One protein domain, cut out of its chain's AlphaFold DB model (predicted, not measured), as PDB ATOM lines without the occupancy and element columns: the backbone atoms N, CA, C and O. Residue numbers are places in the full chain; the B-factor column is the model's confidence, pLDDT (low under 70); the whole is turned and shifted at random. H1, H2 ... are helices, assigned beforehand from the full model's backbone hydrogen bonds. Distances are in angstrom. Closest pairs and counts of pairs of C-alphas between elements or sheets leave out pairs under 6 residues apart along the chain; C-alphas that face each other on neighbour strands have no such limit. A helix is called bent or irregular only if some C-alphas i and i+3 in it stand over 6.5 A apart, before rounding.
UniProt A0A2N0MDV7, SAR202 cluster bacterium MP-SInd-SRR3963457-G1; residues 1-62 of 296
ATOM      1  N   MET A   1     -56.296  68.784 -52.933       39.38
ATOM      2  CA  MET A   1     -56.182  67.735 -51.901       39.38
ATOM      3  C   MET A   1     -57.338  67.942 -50.951       39.38
ATOM      4  O   MET A   1     -57.339  68.937 -50.239       39.38
ATOM      5  N   SER A   2     -58.371  67.109 -51.060       45.22
ATOM      6  CA  SER A   2     -59.493  67.129 -50.118       45.22
ATOM      7  C   SER A   2     -58.992  66.701 -48.736       45.22
ATOM      8  O   SER A   2     -58.070  65.883 -48.686       45.22
ATOM      9  N   PRO A   3     -59.534  67.244 -47.634       58.88
ATOM     10  CA  PRO A   3     -59.142  66.821 -46.300       58.88
ATOM     11  C   PRO A   3     -59.517  65.348 -46.139       58.88
ATOM     12  O   PRO A   3     -60.637  64.960 -46.466       58.88
ATOM     13  N   GLU A   4     -58.572  64.532 -45.687       60.69
ATOM     14  CA  GLU A   4     -58.823  63.156 -45.270       60.69
ATOM     15  C   GLU A   4     -59.783  63.189 -44.076       60.69
ATOM     16  O   GLU A   4     -59.380  63.414 -42.935       60.69
ATOM     17  N   GLU A   5     -61.074  63.036 -44.353       56.91
ATOM     18  CA  GLU A   5     -62.099  62.845 -43.336       56.91
ATOM     19  C   GLU A   5     -61.774  61.533 -42.612       56.91
ATOM     20  O   GLU A   5     -61.759  60.447 -43.202       56.91
ATOM     21  N   GLN A   6     -61.344  61.649 -41.356       52.00
ATOM     22  CA  GLN A   6     -60.719  60.547 -40.637       52.00
ATOM     23  C   GLN A   6     -61.764  59.455 -40.354       52.00
ATOM     24  O   GLN A   6     -62.827  59.763 -39.815       52.00
ATOM     25  N   PRO A   7     -61.468  58.163 -40.602       60.53
ATOM     26  CA  PRO A   7     -62.412  57.059 -40.379       60.53
ATOM     27  C   PRO A   7     -62.997  57.003 -38.959       60.53
ATOM     28  O   PRO A   7     -64.087  56.478 -38.751       60.53
ATOM     29  N   GLN A   8     -62.267  57.537 -37.977       58.66
ATOM     30  CA  GLN A   8     -62.691  57.593 -36.579       58.66
ATOM     31  C   GLN A   8     -63.758  58.657 -36.307       58.66
ATOM     32  O   GLN A   8     -64.554  58.465 -35.390       58.66
ATOM     33  N   ASP A   9     -63.787  59.752 -37.068       68.44
ATOM     34  CA  ASP A   9     -64.802  60.803 -36.920       68.44
ATOM     35  C   ASP A   9     -66.130  60.337 -37.523       68.44
ATOM     36  O   ASP A   9     -67.160  60.372 -36.853       68.44
ATOM     37  N   ASN A  10     -66.076  59.732 -38.715       74.19
ATOM     38  CA  ASN A  10     -67.247  59.125 -39.353       74.19
ATOM     39  C   ASN A  10     -67.845  57.990 -38.510       74.19
ATOM     40  O   ASN A  10     -69.061  57.860 -38.412       74.19
ATOM     41  N   ALA A  11     -67.011  57.173 -37.858       73.25
ATOM     42  CA  ALA A  11     -67.503  56.119 -36.973       73.25
ATOM     43  C   ALA A  11     -68.275  56.678 -35.762       73.25
ATOM     44  O   ALA A  11     -69.301  56.117 -35.390       73.25
ATOM     45  N   LYS A  12     -67.809  57.784 -35.167       76.00
ATOM     46  CA  LYS A  12     -68.500  58.439 -34.044       76.00
ATOM     47  C   LYS A  12     -69.814  59.088 -34.475       76.00
ATOM     48  O   LYS A  12     -70.772  59.061 -33.709       76.00
ATOM     49  N   ASP A  13     -69.860  59.639 -35.684       89.38
ATOM     50  CA  ASP A  13     -71.082  60.211 -36.253       89.38
ATOM     51  C   ASP A  13     -72.162  59.133 -36.454       89.38
ATOM     52  O   ASP A  13     -73.300  59.285 -36.012       89.38
ATOM     53  N   LEU A  14     -71.781  57.970 -36.996       91.12
ATOM     54  CA  LEU A  14     -72.695  56.832 -37.145       91.12
ATOM     55  C   LEU A  14     -73.199  56.288 -35.803       91.12
ATOM     56  O   LEU A  14     -74.369  55.917 -35.694       91.12
ATOM     57  N   ASP A  15     -72.343  56.249 -34.779       90.56
ATOM     58  CA  ASP A  15     -72.740  55.832 -33.430       90.56
ATOM     59  C   ASP A  15     -73.814  56.766 -32.855       90.56
ATOM     60  O   ASP A  15     -74.823  56.304 -32.316       90.56
ATOM     61  N   GLN A  16     -73.629  58.082 -32.999       91.31
ATOM     62  CA  GLN A  16     -74.602  59.063 -32.525       91.31
ATOM     63  C   GLN A  16     -75.907  58.983 -33.321       91.31
ATOM     64  O   GLN A  16     -76.985  58.920 -32.727       91.31
ATOM     65  N   ALA A  17     -75.821  58.889 -34.650       93.19
ATOM     66  CA  ALA A  17     -76.984  58.722 -35.515       93.19
ATOM     67  C   ALA A  17     -77.792  57.461 -35.161       93.19
ATOM     68  O   ALA A  17     -79.024  57.482 -35.194       93.19
ATOM     69  N   ALA A  18     -77.123  56.370 -34.772       92.38
ATOM     70  CA  ALA A  18     -77.786  55.154 -34.316       92.38
ATOM     71  C   ALA A  18     -78.536  55.356 -32.993       92.38
ATOM     72  O   ALA A  18     -79.669  54.887 -32.851       92.38
ATOM     73  N   ILE A  19     -77.936  56.062 -32.030       91.00
ATOM     74  CA  ILE A  19     -78.581  56.387 -30.750       91.00
ATOM     75  C   ILE A  19     -79.838  57.229 -30.992       91.00
ATOM     76  O   ILE A  19     -80.915  56.877 -30.499       91.00
ATOM     77  N   ASP A  20     -79.718  58.287 -31.792       92.12
ATOM     78  CA  ASP A  20     -80.814  59.205 -32.105       92.12
ATOM     79  C   ASP A  20     -81.947  58.480 -32.842       92.12
ATOM     80  O   ASP A  20     -83.128  58.607 -32.494       92.12
ATOM     81  N   PHE A  21     -81.593  57.642 -33.821       93.12
ATOM     82  CA  PHE A  21     -82.557  56.824 -34.544       93.12
ATOM     83  C   PHE A  21     -83.323  55.894 -33.600       93.12
ATOM     84  O   PHE A  21     -84.550  55.814 -33.670       93.12
ATOM     85  N   ARG A  22     -82.632  55.193 -32.695       90.94
ATOM     86  CA  ARG A  22     -83.280  54.248 -31.773       90.94
ATOM     87  C   ARG A  22     -84.224  54.940 -30.805       90.94
ATOM     88  O   ARG A  22     -85.295  54.397 -30.541       90.94
ATOM     89  N   GLN A  23     -83.869  56.129 -30.323       90.25
ATOM     90  CA  GLN A  23     -84.769  56.941 -29.504       90.25
ATOM     91  C   GLN A  23     -86.029  57.327 -30.281       90.25
ATOM     92  O   GLN A  23     -87.129  57.210 -29.751       90.25
ATOM     93  N   ARG A  24     -85.886  57.719 -31.552       91.81
ATOM     94  CA  ARG A  24     -87.021  58.032 -32.429       91.81
ATOM     95  C   ARG A  24     -87.869  56.805 -32.784       91.81
ATOM     96  O   ARG A  24     -89.073  56.939 -32.964       91.81
ATOM     97  N   TYR A  25     -87.252  55.638 -32.958       92.12
ATOM     98  CA  TYR A  25     -87.923  54.432 -33.448       92.12
ATOM     99  C   TYR A  25     -88.600  53.628 -32.336       92.12
ATOM    100  O   TYR A  25     -89.714  53.150 -32.519       92.12
ATOM    101  N   TYR A  26     -87.942  53.465 -31.188       88.94
ATOM    102  CA  TYR A  26     -88.482  52.702 -30.061       88.94
ATOM    103  C   TYR A  26     -89.106  53.588 -28.978       88.94
ATOM    104  O   TYR A  26     -89.890  53.088 -28.179       88.94
ATOM    105  N   GLY A  27     -88.782  54.880 -28.937       86.44
ATOM    106  CA  GLY A  27     -89.107  55.756 -27.816       86.44
ATOM    107  C   GLY A  27     -88.075  55.658 -26.687       86.44
ATOM    108  O   GLY A  27     -87.298  54.704 -26.599       86.44
ATOM    109  N   ALA A  28     -88.065  56.662 -25.806       78.19
ATOM    110  CA  ALA A  28     -87.093  56.763 -24.713       78.19
ATOM    111  C   ALA A  28     -87.195  55.598 -23.711       78.19
ATOM    112  O   ALA A  28     -86.174  55.055 -23.294       78.19
ATOM    113  N   ASP A  29     -88.419  55.181 -23.383       75.25
ATOM    114  CA  ASP A  29     -88.679  54.197 -22.323       75.25
ATOM    115  C   ASP A  29     -88.699  52.744 -22.823       75.25
ATOM    116  O   ASP A  29     -88.589  51.811 -22.032       75.25
ATOM    117  N   ASN A  30     -88.797  52.544 -24.142       75.62
ATOM    118  CA  ASN A  30     -88.944  51.226 -24.766       75.62
ATOM    119  C   ASN A  30     -87.750  50.847 -25.657       75.62
ATOM    120  O   ASN A  30     -87.827  49.874 -26.410       75.62
ATOM    121  N   ASN A  31     -86.634  51.586 -25.578       76.81
ATOM    122  CA  ASN A  31     -85.426  51.245 -26.323       76.81
ATOM    123  C   ASN A  31     -84.879  49.889 -25.833       76.81
ATOM    124  O   ASN A  31     -84.478  49.756 -24.673       76.81
ATOM    125  N   PRO A  32     -84.856  48.858 -26.690       76.38
ATOM    126  CA  PRO A  32     -84.508  47.515 -26.273       76.38
ATOM    127  C   PRO A  32     -83.043  47.429 -25.861       76.38
ATOM    128  O   PRO A  32     -82.146  47.827 -26.605       76.38
ATOM    129  N   VAL A  33     -82.805  46.819 -24.701       72.06
ATOM    130  CA  VAL A  33     -81.452  46.519 -24.237       72.06
ATOM    131  C   VAL A  33     -80.840  45.438 -25.140       72.06
ATOM    132  O   VAL A  33     -81.525  44.472 -25.514       72.06
ATOM    133  N   PRO A  34     -79.561  45.577 -25.516       71.44
ATOM    134  CA  PRO A  34     -78.867  44.557 -26.284       71.44
ATOM    135  C   PRO A  34     -78.807  43.211 -25.548       71.44
ATOM    136  O   PRO A  34     -78.818  43.179 -24.316       71.44
ATOM    137  N   PRO A  35     -78.713  42.077 -26.269       76.38
ATOM    138  CA  PRO A  35     -78.527  40.780 -25.628       76.38
ATOM    139  C   PRO A  35     -77.265  40.775 -24.753       76.38
ATOM    140  O   PRO A  35     -76.168  41.011 -25.258       76.38
ATOM    141  N   ALA A  36     -77.414  40.461 -23.461       80.00
ATOM    142  CA  ALA A  36     -76.332  40.552 -22.472       80.00
ATOM    143  C   ALA A  36     -75.060  39.797 -22.895       80.00
ATOM    144  O   ALA A  36     -73.963  40.333 -22.789       80.00
ATOM    145  N   ALA A  37     -75.213  38.600 -23.472       83.69
ATOM    146  CA  ALA A  37     -74.084  37.803 -23.950       83.69
ATOM    147  C   ALA A  37     -73.294  38.491 -25.076       83.69
ATOM    148  O   ALA A  37     -72.073  38.395 -25.115       83.69
ATOM    149  N   MET A  38     -73.967  39.198 -25.990       80.00
ATOM    150  CA  MET A  38     -73.290  39.910 -27.078       80.00
ATOM    151  C   MET A  38     -72.571  41.155 -26.550       80.00
ATOM    152  O   MET A  38     -71.441  41.417 -26.951       80.00
ATOM    153  N   ALA A  39     -73.202  41.879 -25.622       81.38
ATOM    154  CA  ALA A  39     -72.608  43.045 -24.975       81.38
ATOM    155  C   ALA A  39     -71.363  42.684 -24.146       81.38
ATOM    156  O   ALA A  39     -70.400  43.443 -24.126       81.38
ATOM    157  N   GLU A  40     -71.363  41.522 -23.490       87.62
ATOM    158  CA  GLU A  40     -70.232  41.045 -22.688       87.62
ATOM    159  C   GLU A  40     -69.099  40.478 -23.554       87.62
ATOM    160  O   GLU A  40     -67.934  40.816 -23.357       87.62
ATOM    161  N   LEU A  41     -69.430  39.616 -24.521       92.38
ATOM    162  CA  LEU A  41     -68.426  38.862 -25.278       92.38
ATOM    163  C   LEU A  41     -67.866  39.630 -26.478       92.38
ATOM    164  O   LEU A  41     -66.736  39.377 -26.890       92.38
ATOM    165  N   ALA A  42     -68.655  40.523 -27.078       91.38
ATOM    166  CA  ALA A  42     -68.295  41.209 -28.315       91.38
ATOM    167  C   ALA A  42     -68.896  42.630 -28.398       91.38
ATOM    168  O   ALA A  42     -69.624  42.934 -29.350       91.38
ATOM    169  N   PRO A  43     -68.572  43.529 -27.446       87.94
ATOM    170  CA  PRO A  43     -69.142  44.879 -27.394       87.94
ATOM    171  C   PRO A  43     -68.879  45.696 -28.668       87.94
ATOM    172  O   PRO A  43     -69.780  46.374 -29.154       87.94
ATOM    173  N   GLU A  44     -67.692  45.581 -29.271       90.19
ATOM    174  CA  GLU A  44     -67.379  46.291 -30.523       90.19
ATOM    175  C   GLU A  44     -68.167  45.768 -31.727       90.19
ATOM    176  O   GLU A  44     -68.578  46.549 -32.581       90.19
ATOM    177  N   VAL A  45     -68.426  44.457 -31.797       89.25
ATOM    178  CA  VAL A  45     -69.268  43.890 -32.863       89.25
ATOM    179  C   VAL A  45     -70.688  44.418 -32.721       89.25
ATOM    180  O   VAL A  45     -71.318  44.783 -33.709       89.25
ATOM    181  N   MET A  46     -71.181  44.484 -31.488       85.56
ATOM    182  CA  MET A  46     -72.503  45.010 -31.192       85.56
ATOM    183  C   MET A  46     -72.624  46.488 -31.584       85.56
ATOM    184  O   MET A  46     -73.574  46.845 -32.278       85.56
ATOM    185  N   ARG A  47     -71.638  47.317 -31.205       89.00
ATOM    186  CA  ARG A  47     -71.561  48.726 -31.612       89.00
ATOM    187  C   ARG A  47     -71.578  48.844 -33.133       89.00
ATOM    188  O   ARG A  47     -72.448  49.511 -33.667       89.00
ATOM    189  N   LEU A  48     -70.699  48.124 -33.835       91.06
ATOM    190  CA  LEU A  48     -70.615  48.174 -35.297       91.06
ATOM    191  C   LEU A  48     -71.937  47.791 -35.980       91.06
ATOM    192  O   LEU A  48     -72.353  48.454 -36.928       91.06
ATOM    193  N   VAL A  49     -72.596  46.730 -35.506       89.06
ATOM    194  CA  VAL A  49     -73.898  46.299 -36.032       89.06
ATOM    195  C   VAL A  49     -74.949  47.389 -35.829       89.06
ATOM    196  O   VAL A  49     -75.656  47.723 -36.780       89.06
ATOM    197  N   ASP A  50     -75.030  47.972 -34.632       88.56
ATOM    198  CA  ASP A  50     -75.987  49.041 -34.342       88.56
ATOM    199  C   ASP A  50     -75.709  50.300 -35.182       88.56
ATOM    200  O   ASP A  50     -76.639  50.844 -35.780       88.56
ATOM    201  N   SER A  51     -74.450  50.724 -35.300       91.88
ATOM    202  CA  SER A  51     -74.052  51.921 -36.052       91.88
ATOM    203  C   SER A  51     -74.328  51.787 -37.543       91.88
ATOM    204  O   SER A  51     -74.846  52.709 -38.167       91.88
ATOM    205  N   VAL A  52     -74.071  50.615 -38.128       92.75
ATOM    206  CA  VAL A  52     -74.376  50.381 -39.545       92.75
ATOM    207  C   VAL A  52     -75.885  50.287 -39.768       92.75
ATOM    208  O   VAL A  52     -76.421  50.938 -40.664       92.75
ATOM    209  N   ILE A  53     -76.605  49.497 -38.967       91.88
ATOM    210  CA  ILE A  53     -78.043  49.292 -39.181       91.88
ATOM    211  C   ILE A  53     -78.811  50.594 -38.933       91.88
ATOM    212  O   ILE A  53     -79.544  51.050 -39.813       91.88
ATOM    213  N   TYR A  54     -78.646  51.190 -37.755       91.94
ATOM    214  CA  TYR A  54     -79.461  52.317 -37.307       91.94
ATOM    215  C   TYR A  54     -78.840  53.676 -37.616       91.94
ATOM    216  O   TYR A  54     -79.588  54.619 -37.845       91.94
ATOM    217  N   GLY A  55     -77.512  53.783 -37.644       92.75
ATOM    218  CA  GLY A  55     -76.822  55.025 -37.999       92.75
ATOM    219  C   GLY A  55     -76.810  55.273 -39.505       92.75
ATOM    220  O   GLY A  55     -76.992  56.409 -39.936       92.75
ATOM    221  N   GLU A  56     -76.712  54.218 -40.319       93.19
ATOM    222  CA  GLU A  56     -76.613  54.352 -41.776       93.19
ATOM    223  C   GLU A  56     -77.841  53.812 -42.528       93.19
ATOM    224  O   GLU A  56     -78.572  54.571 -43.166       93.19
ATOM    225  N   ILE A  57     -78.089  52.497 -42.488       94.31
ATOM    226  CA  ILE A  57     -79.017  51.822 -43.414       94.31
ATOM    227  C   ILE A  57     -80.461  52.310 -43.258       94.31
ATOM    228  O   ILE A  57     -81.135  52.564 -44.263       94.31
ATOM    229  N   TYR A  58     -80.941  52.449 -42.023       93.56
ATOM    230  CA  TYR A  58     -82.302  52.907 -41.740       93.56
ATOM    231  C   TYR A  58     -82.517  54.403 -42.009       93.56
ATOM    232  O   TYR A  58     -83.651  54.805 -42.264       93.56
ATOM    233  N   ASN A  59     -81.448  55.205 -42.028       90.88
ATOM    234  CA  ASN A  59     -81.510  56.639 -42.325       90.88
ATOM    235  C   ASN A  59     -81.495  56.950 -43.834       90.88
ATOM    236  O   ASN A  59     -81.678  58.101 -44.231       90.88
ATOM    237  N   ARG A  60     -81.310  55.949 -44.708       93.69
ATOM    238  CA  ARG A  60     -81.288  56.166 -46.165       93.69
ATOM    239  C   ARG A  60     -82.676  56.577 -46.695       93.69
ATOM    240  O   ARG A  60     -83.640  55.832 -46.496       93.69
ATOM    241  N   PRO A  61     -82.783  57.658 -47.491       93.25
ATOM    242  CA  PRO A  61     -84.066  58.301 -47.804       93.25
ATOM    243  C   PRO A  61     -84.917  57.582 -48.862       93.25
ATOM    244  O   PRO A  61     -86.080  57.922 -49.037       93.25
ATOM    245  N   ALA A  62     -84.360  56.605 -49.584       96.44
ATOM    246  CA  ALA A  62     -85.030  55.986 -50.735       96.44
ATOM    247  C   ALA A  62     -86.283  55.161 -50.384       96.44
ATOM    248  O   ALA A  62     -87.107  54.909 -51.255       96.44
TER     249      ALA A  62
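AT A GLANCE: This is residues 1 to 62 of the 296 residues of a protein of SAR202 cluster bacterium MP-SInd-SRR3963457-G1 (UniProt A0A2N0MDV7). Two long helices, H1 and H3, cross as an X, and the chain passes from one to the other through a loop and the small helix H2, which lies near the first end of H3. Residues 1 to 10, of which 7 to 10 belong to H1, stick out as an arm. The printed part has 62 residues, with three named helices in the order H1, H2, H3 and no named strand; the class is all helix. The whole is loose, with a radius of gyration of the C-alphas of 13.4 A and spans of 45 by 30 by 19 A.

HOW THE PARTS SIT: H1, residues 7 to 26, and H3, residues 43 to 59, touch, and their closest C-alphas, those of Ala 18 and Gly 55, are 3.8 A apart. Their lines are about perpendicular at 71 degrees, only just past a steep tilt. H2, residues 36 to 41, is apart from H1. H2 and H3 are close but not clearly touching; their closest C-alphas, those of Ala 39 and Met 46, are 6.5 A apart. They run opposite ways at a steep tilt of 62 degrees. In H1 and H2 every O i to N i+4 pair is within hydrogen-bond range, in H3 11 of 13.

IN THESE COORDINATES: H1 begins at C-alpha 7 (-62.412, 57.059, -40.379) and measures 28.4 A from first to last C-alpha. H2, from Ala 36 to Leu 41, measures 8.6 A. H3 measures 22.7 A and ends at C-alpha 59 (-81.510, 56.639, -42.325). H3 is irregular, but only just: C-alphas 55 and 58 are 7.0 A apart.

THE WHOLE: The C-alphas farthest apart, those of Met 1 and Asp 29, are 46.0 A apart. The printed part has no cut. The link from H1 to H2 is short, and that from H2 to H3 is tight. The mean pLDDT of the printed part is 82.5, and residues 1 to 9 are under 70.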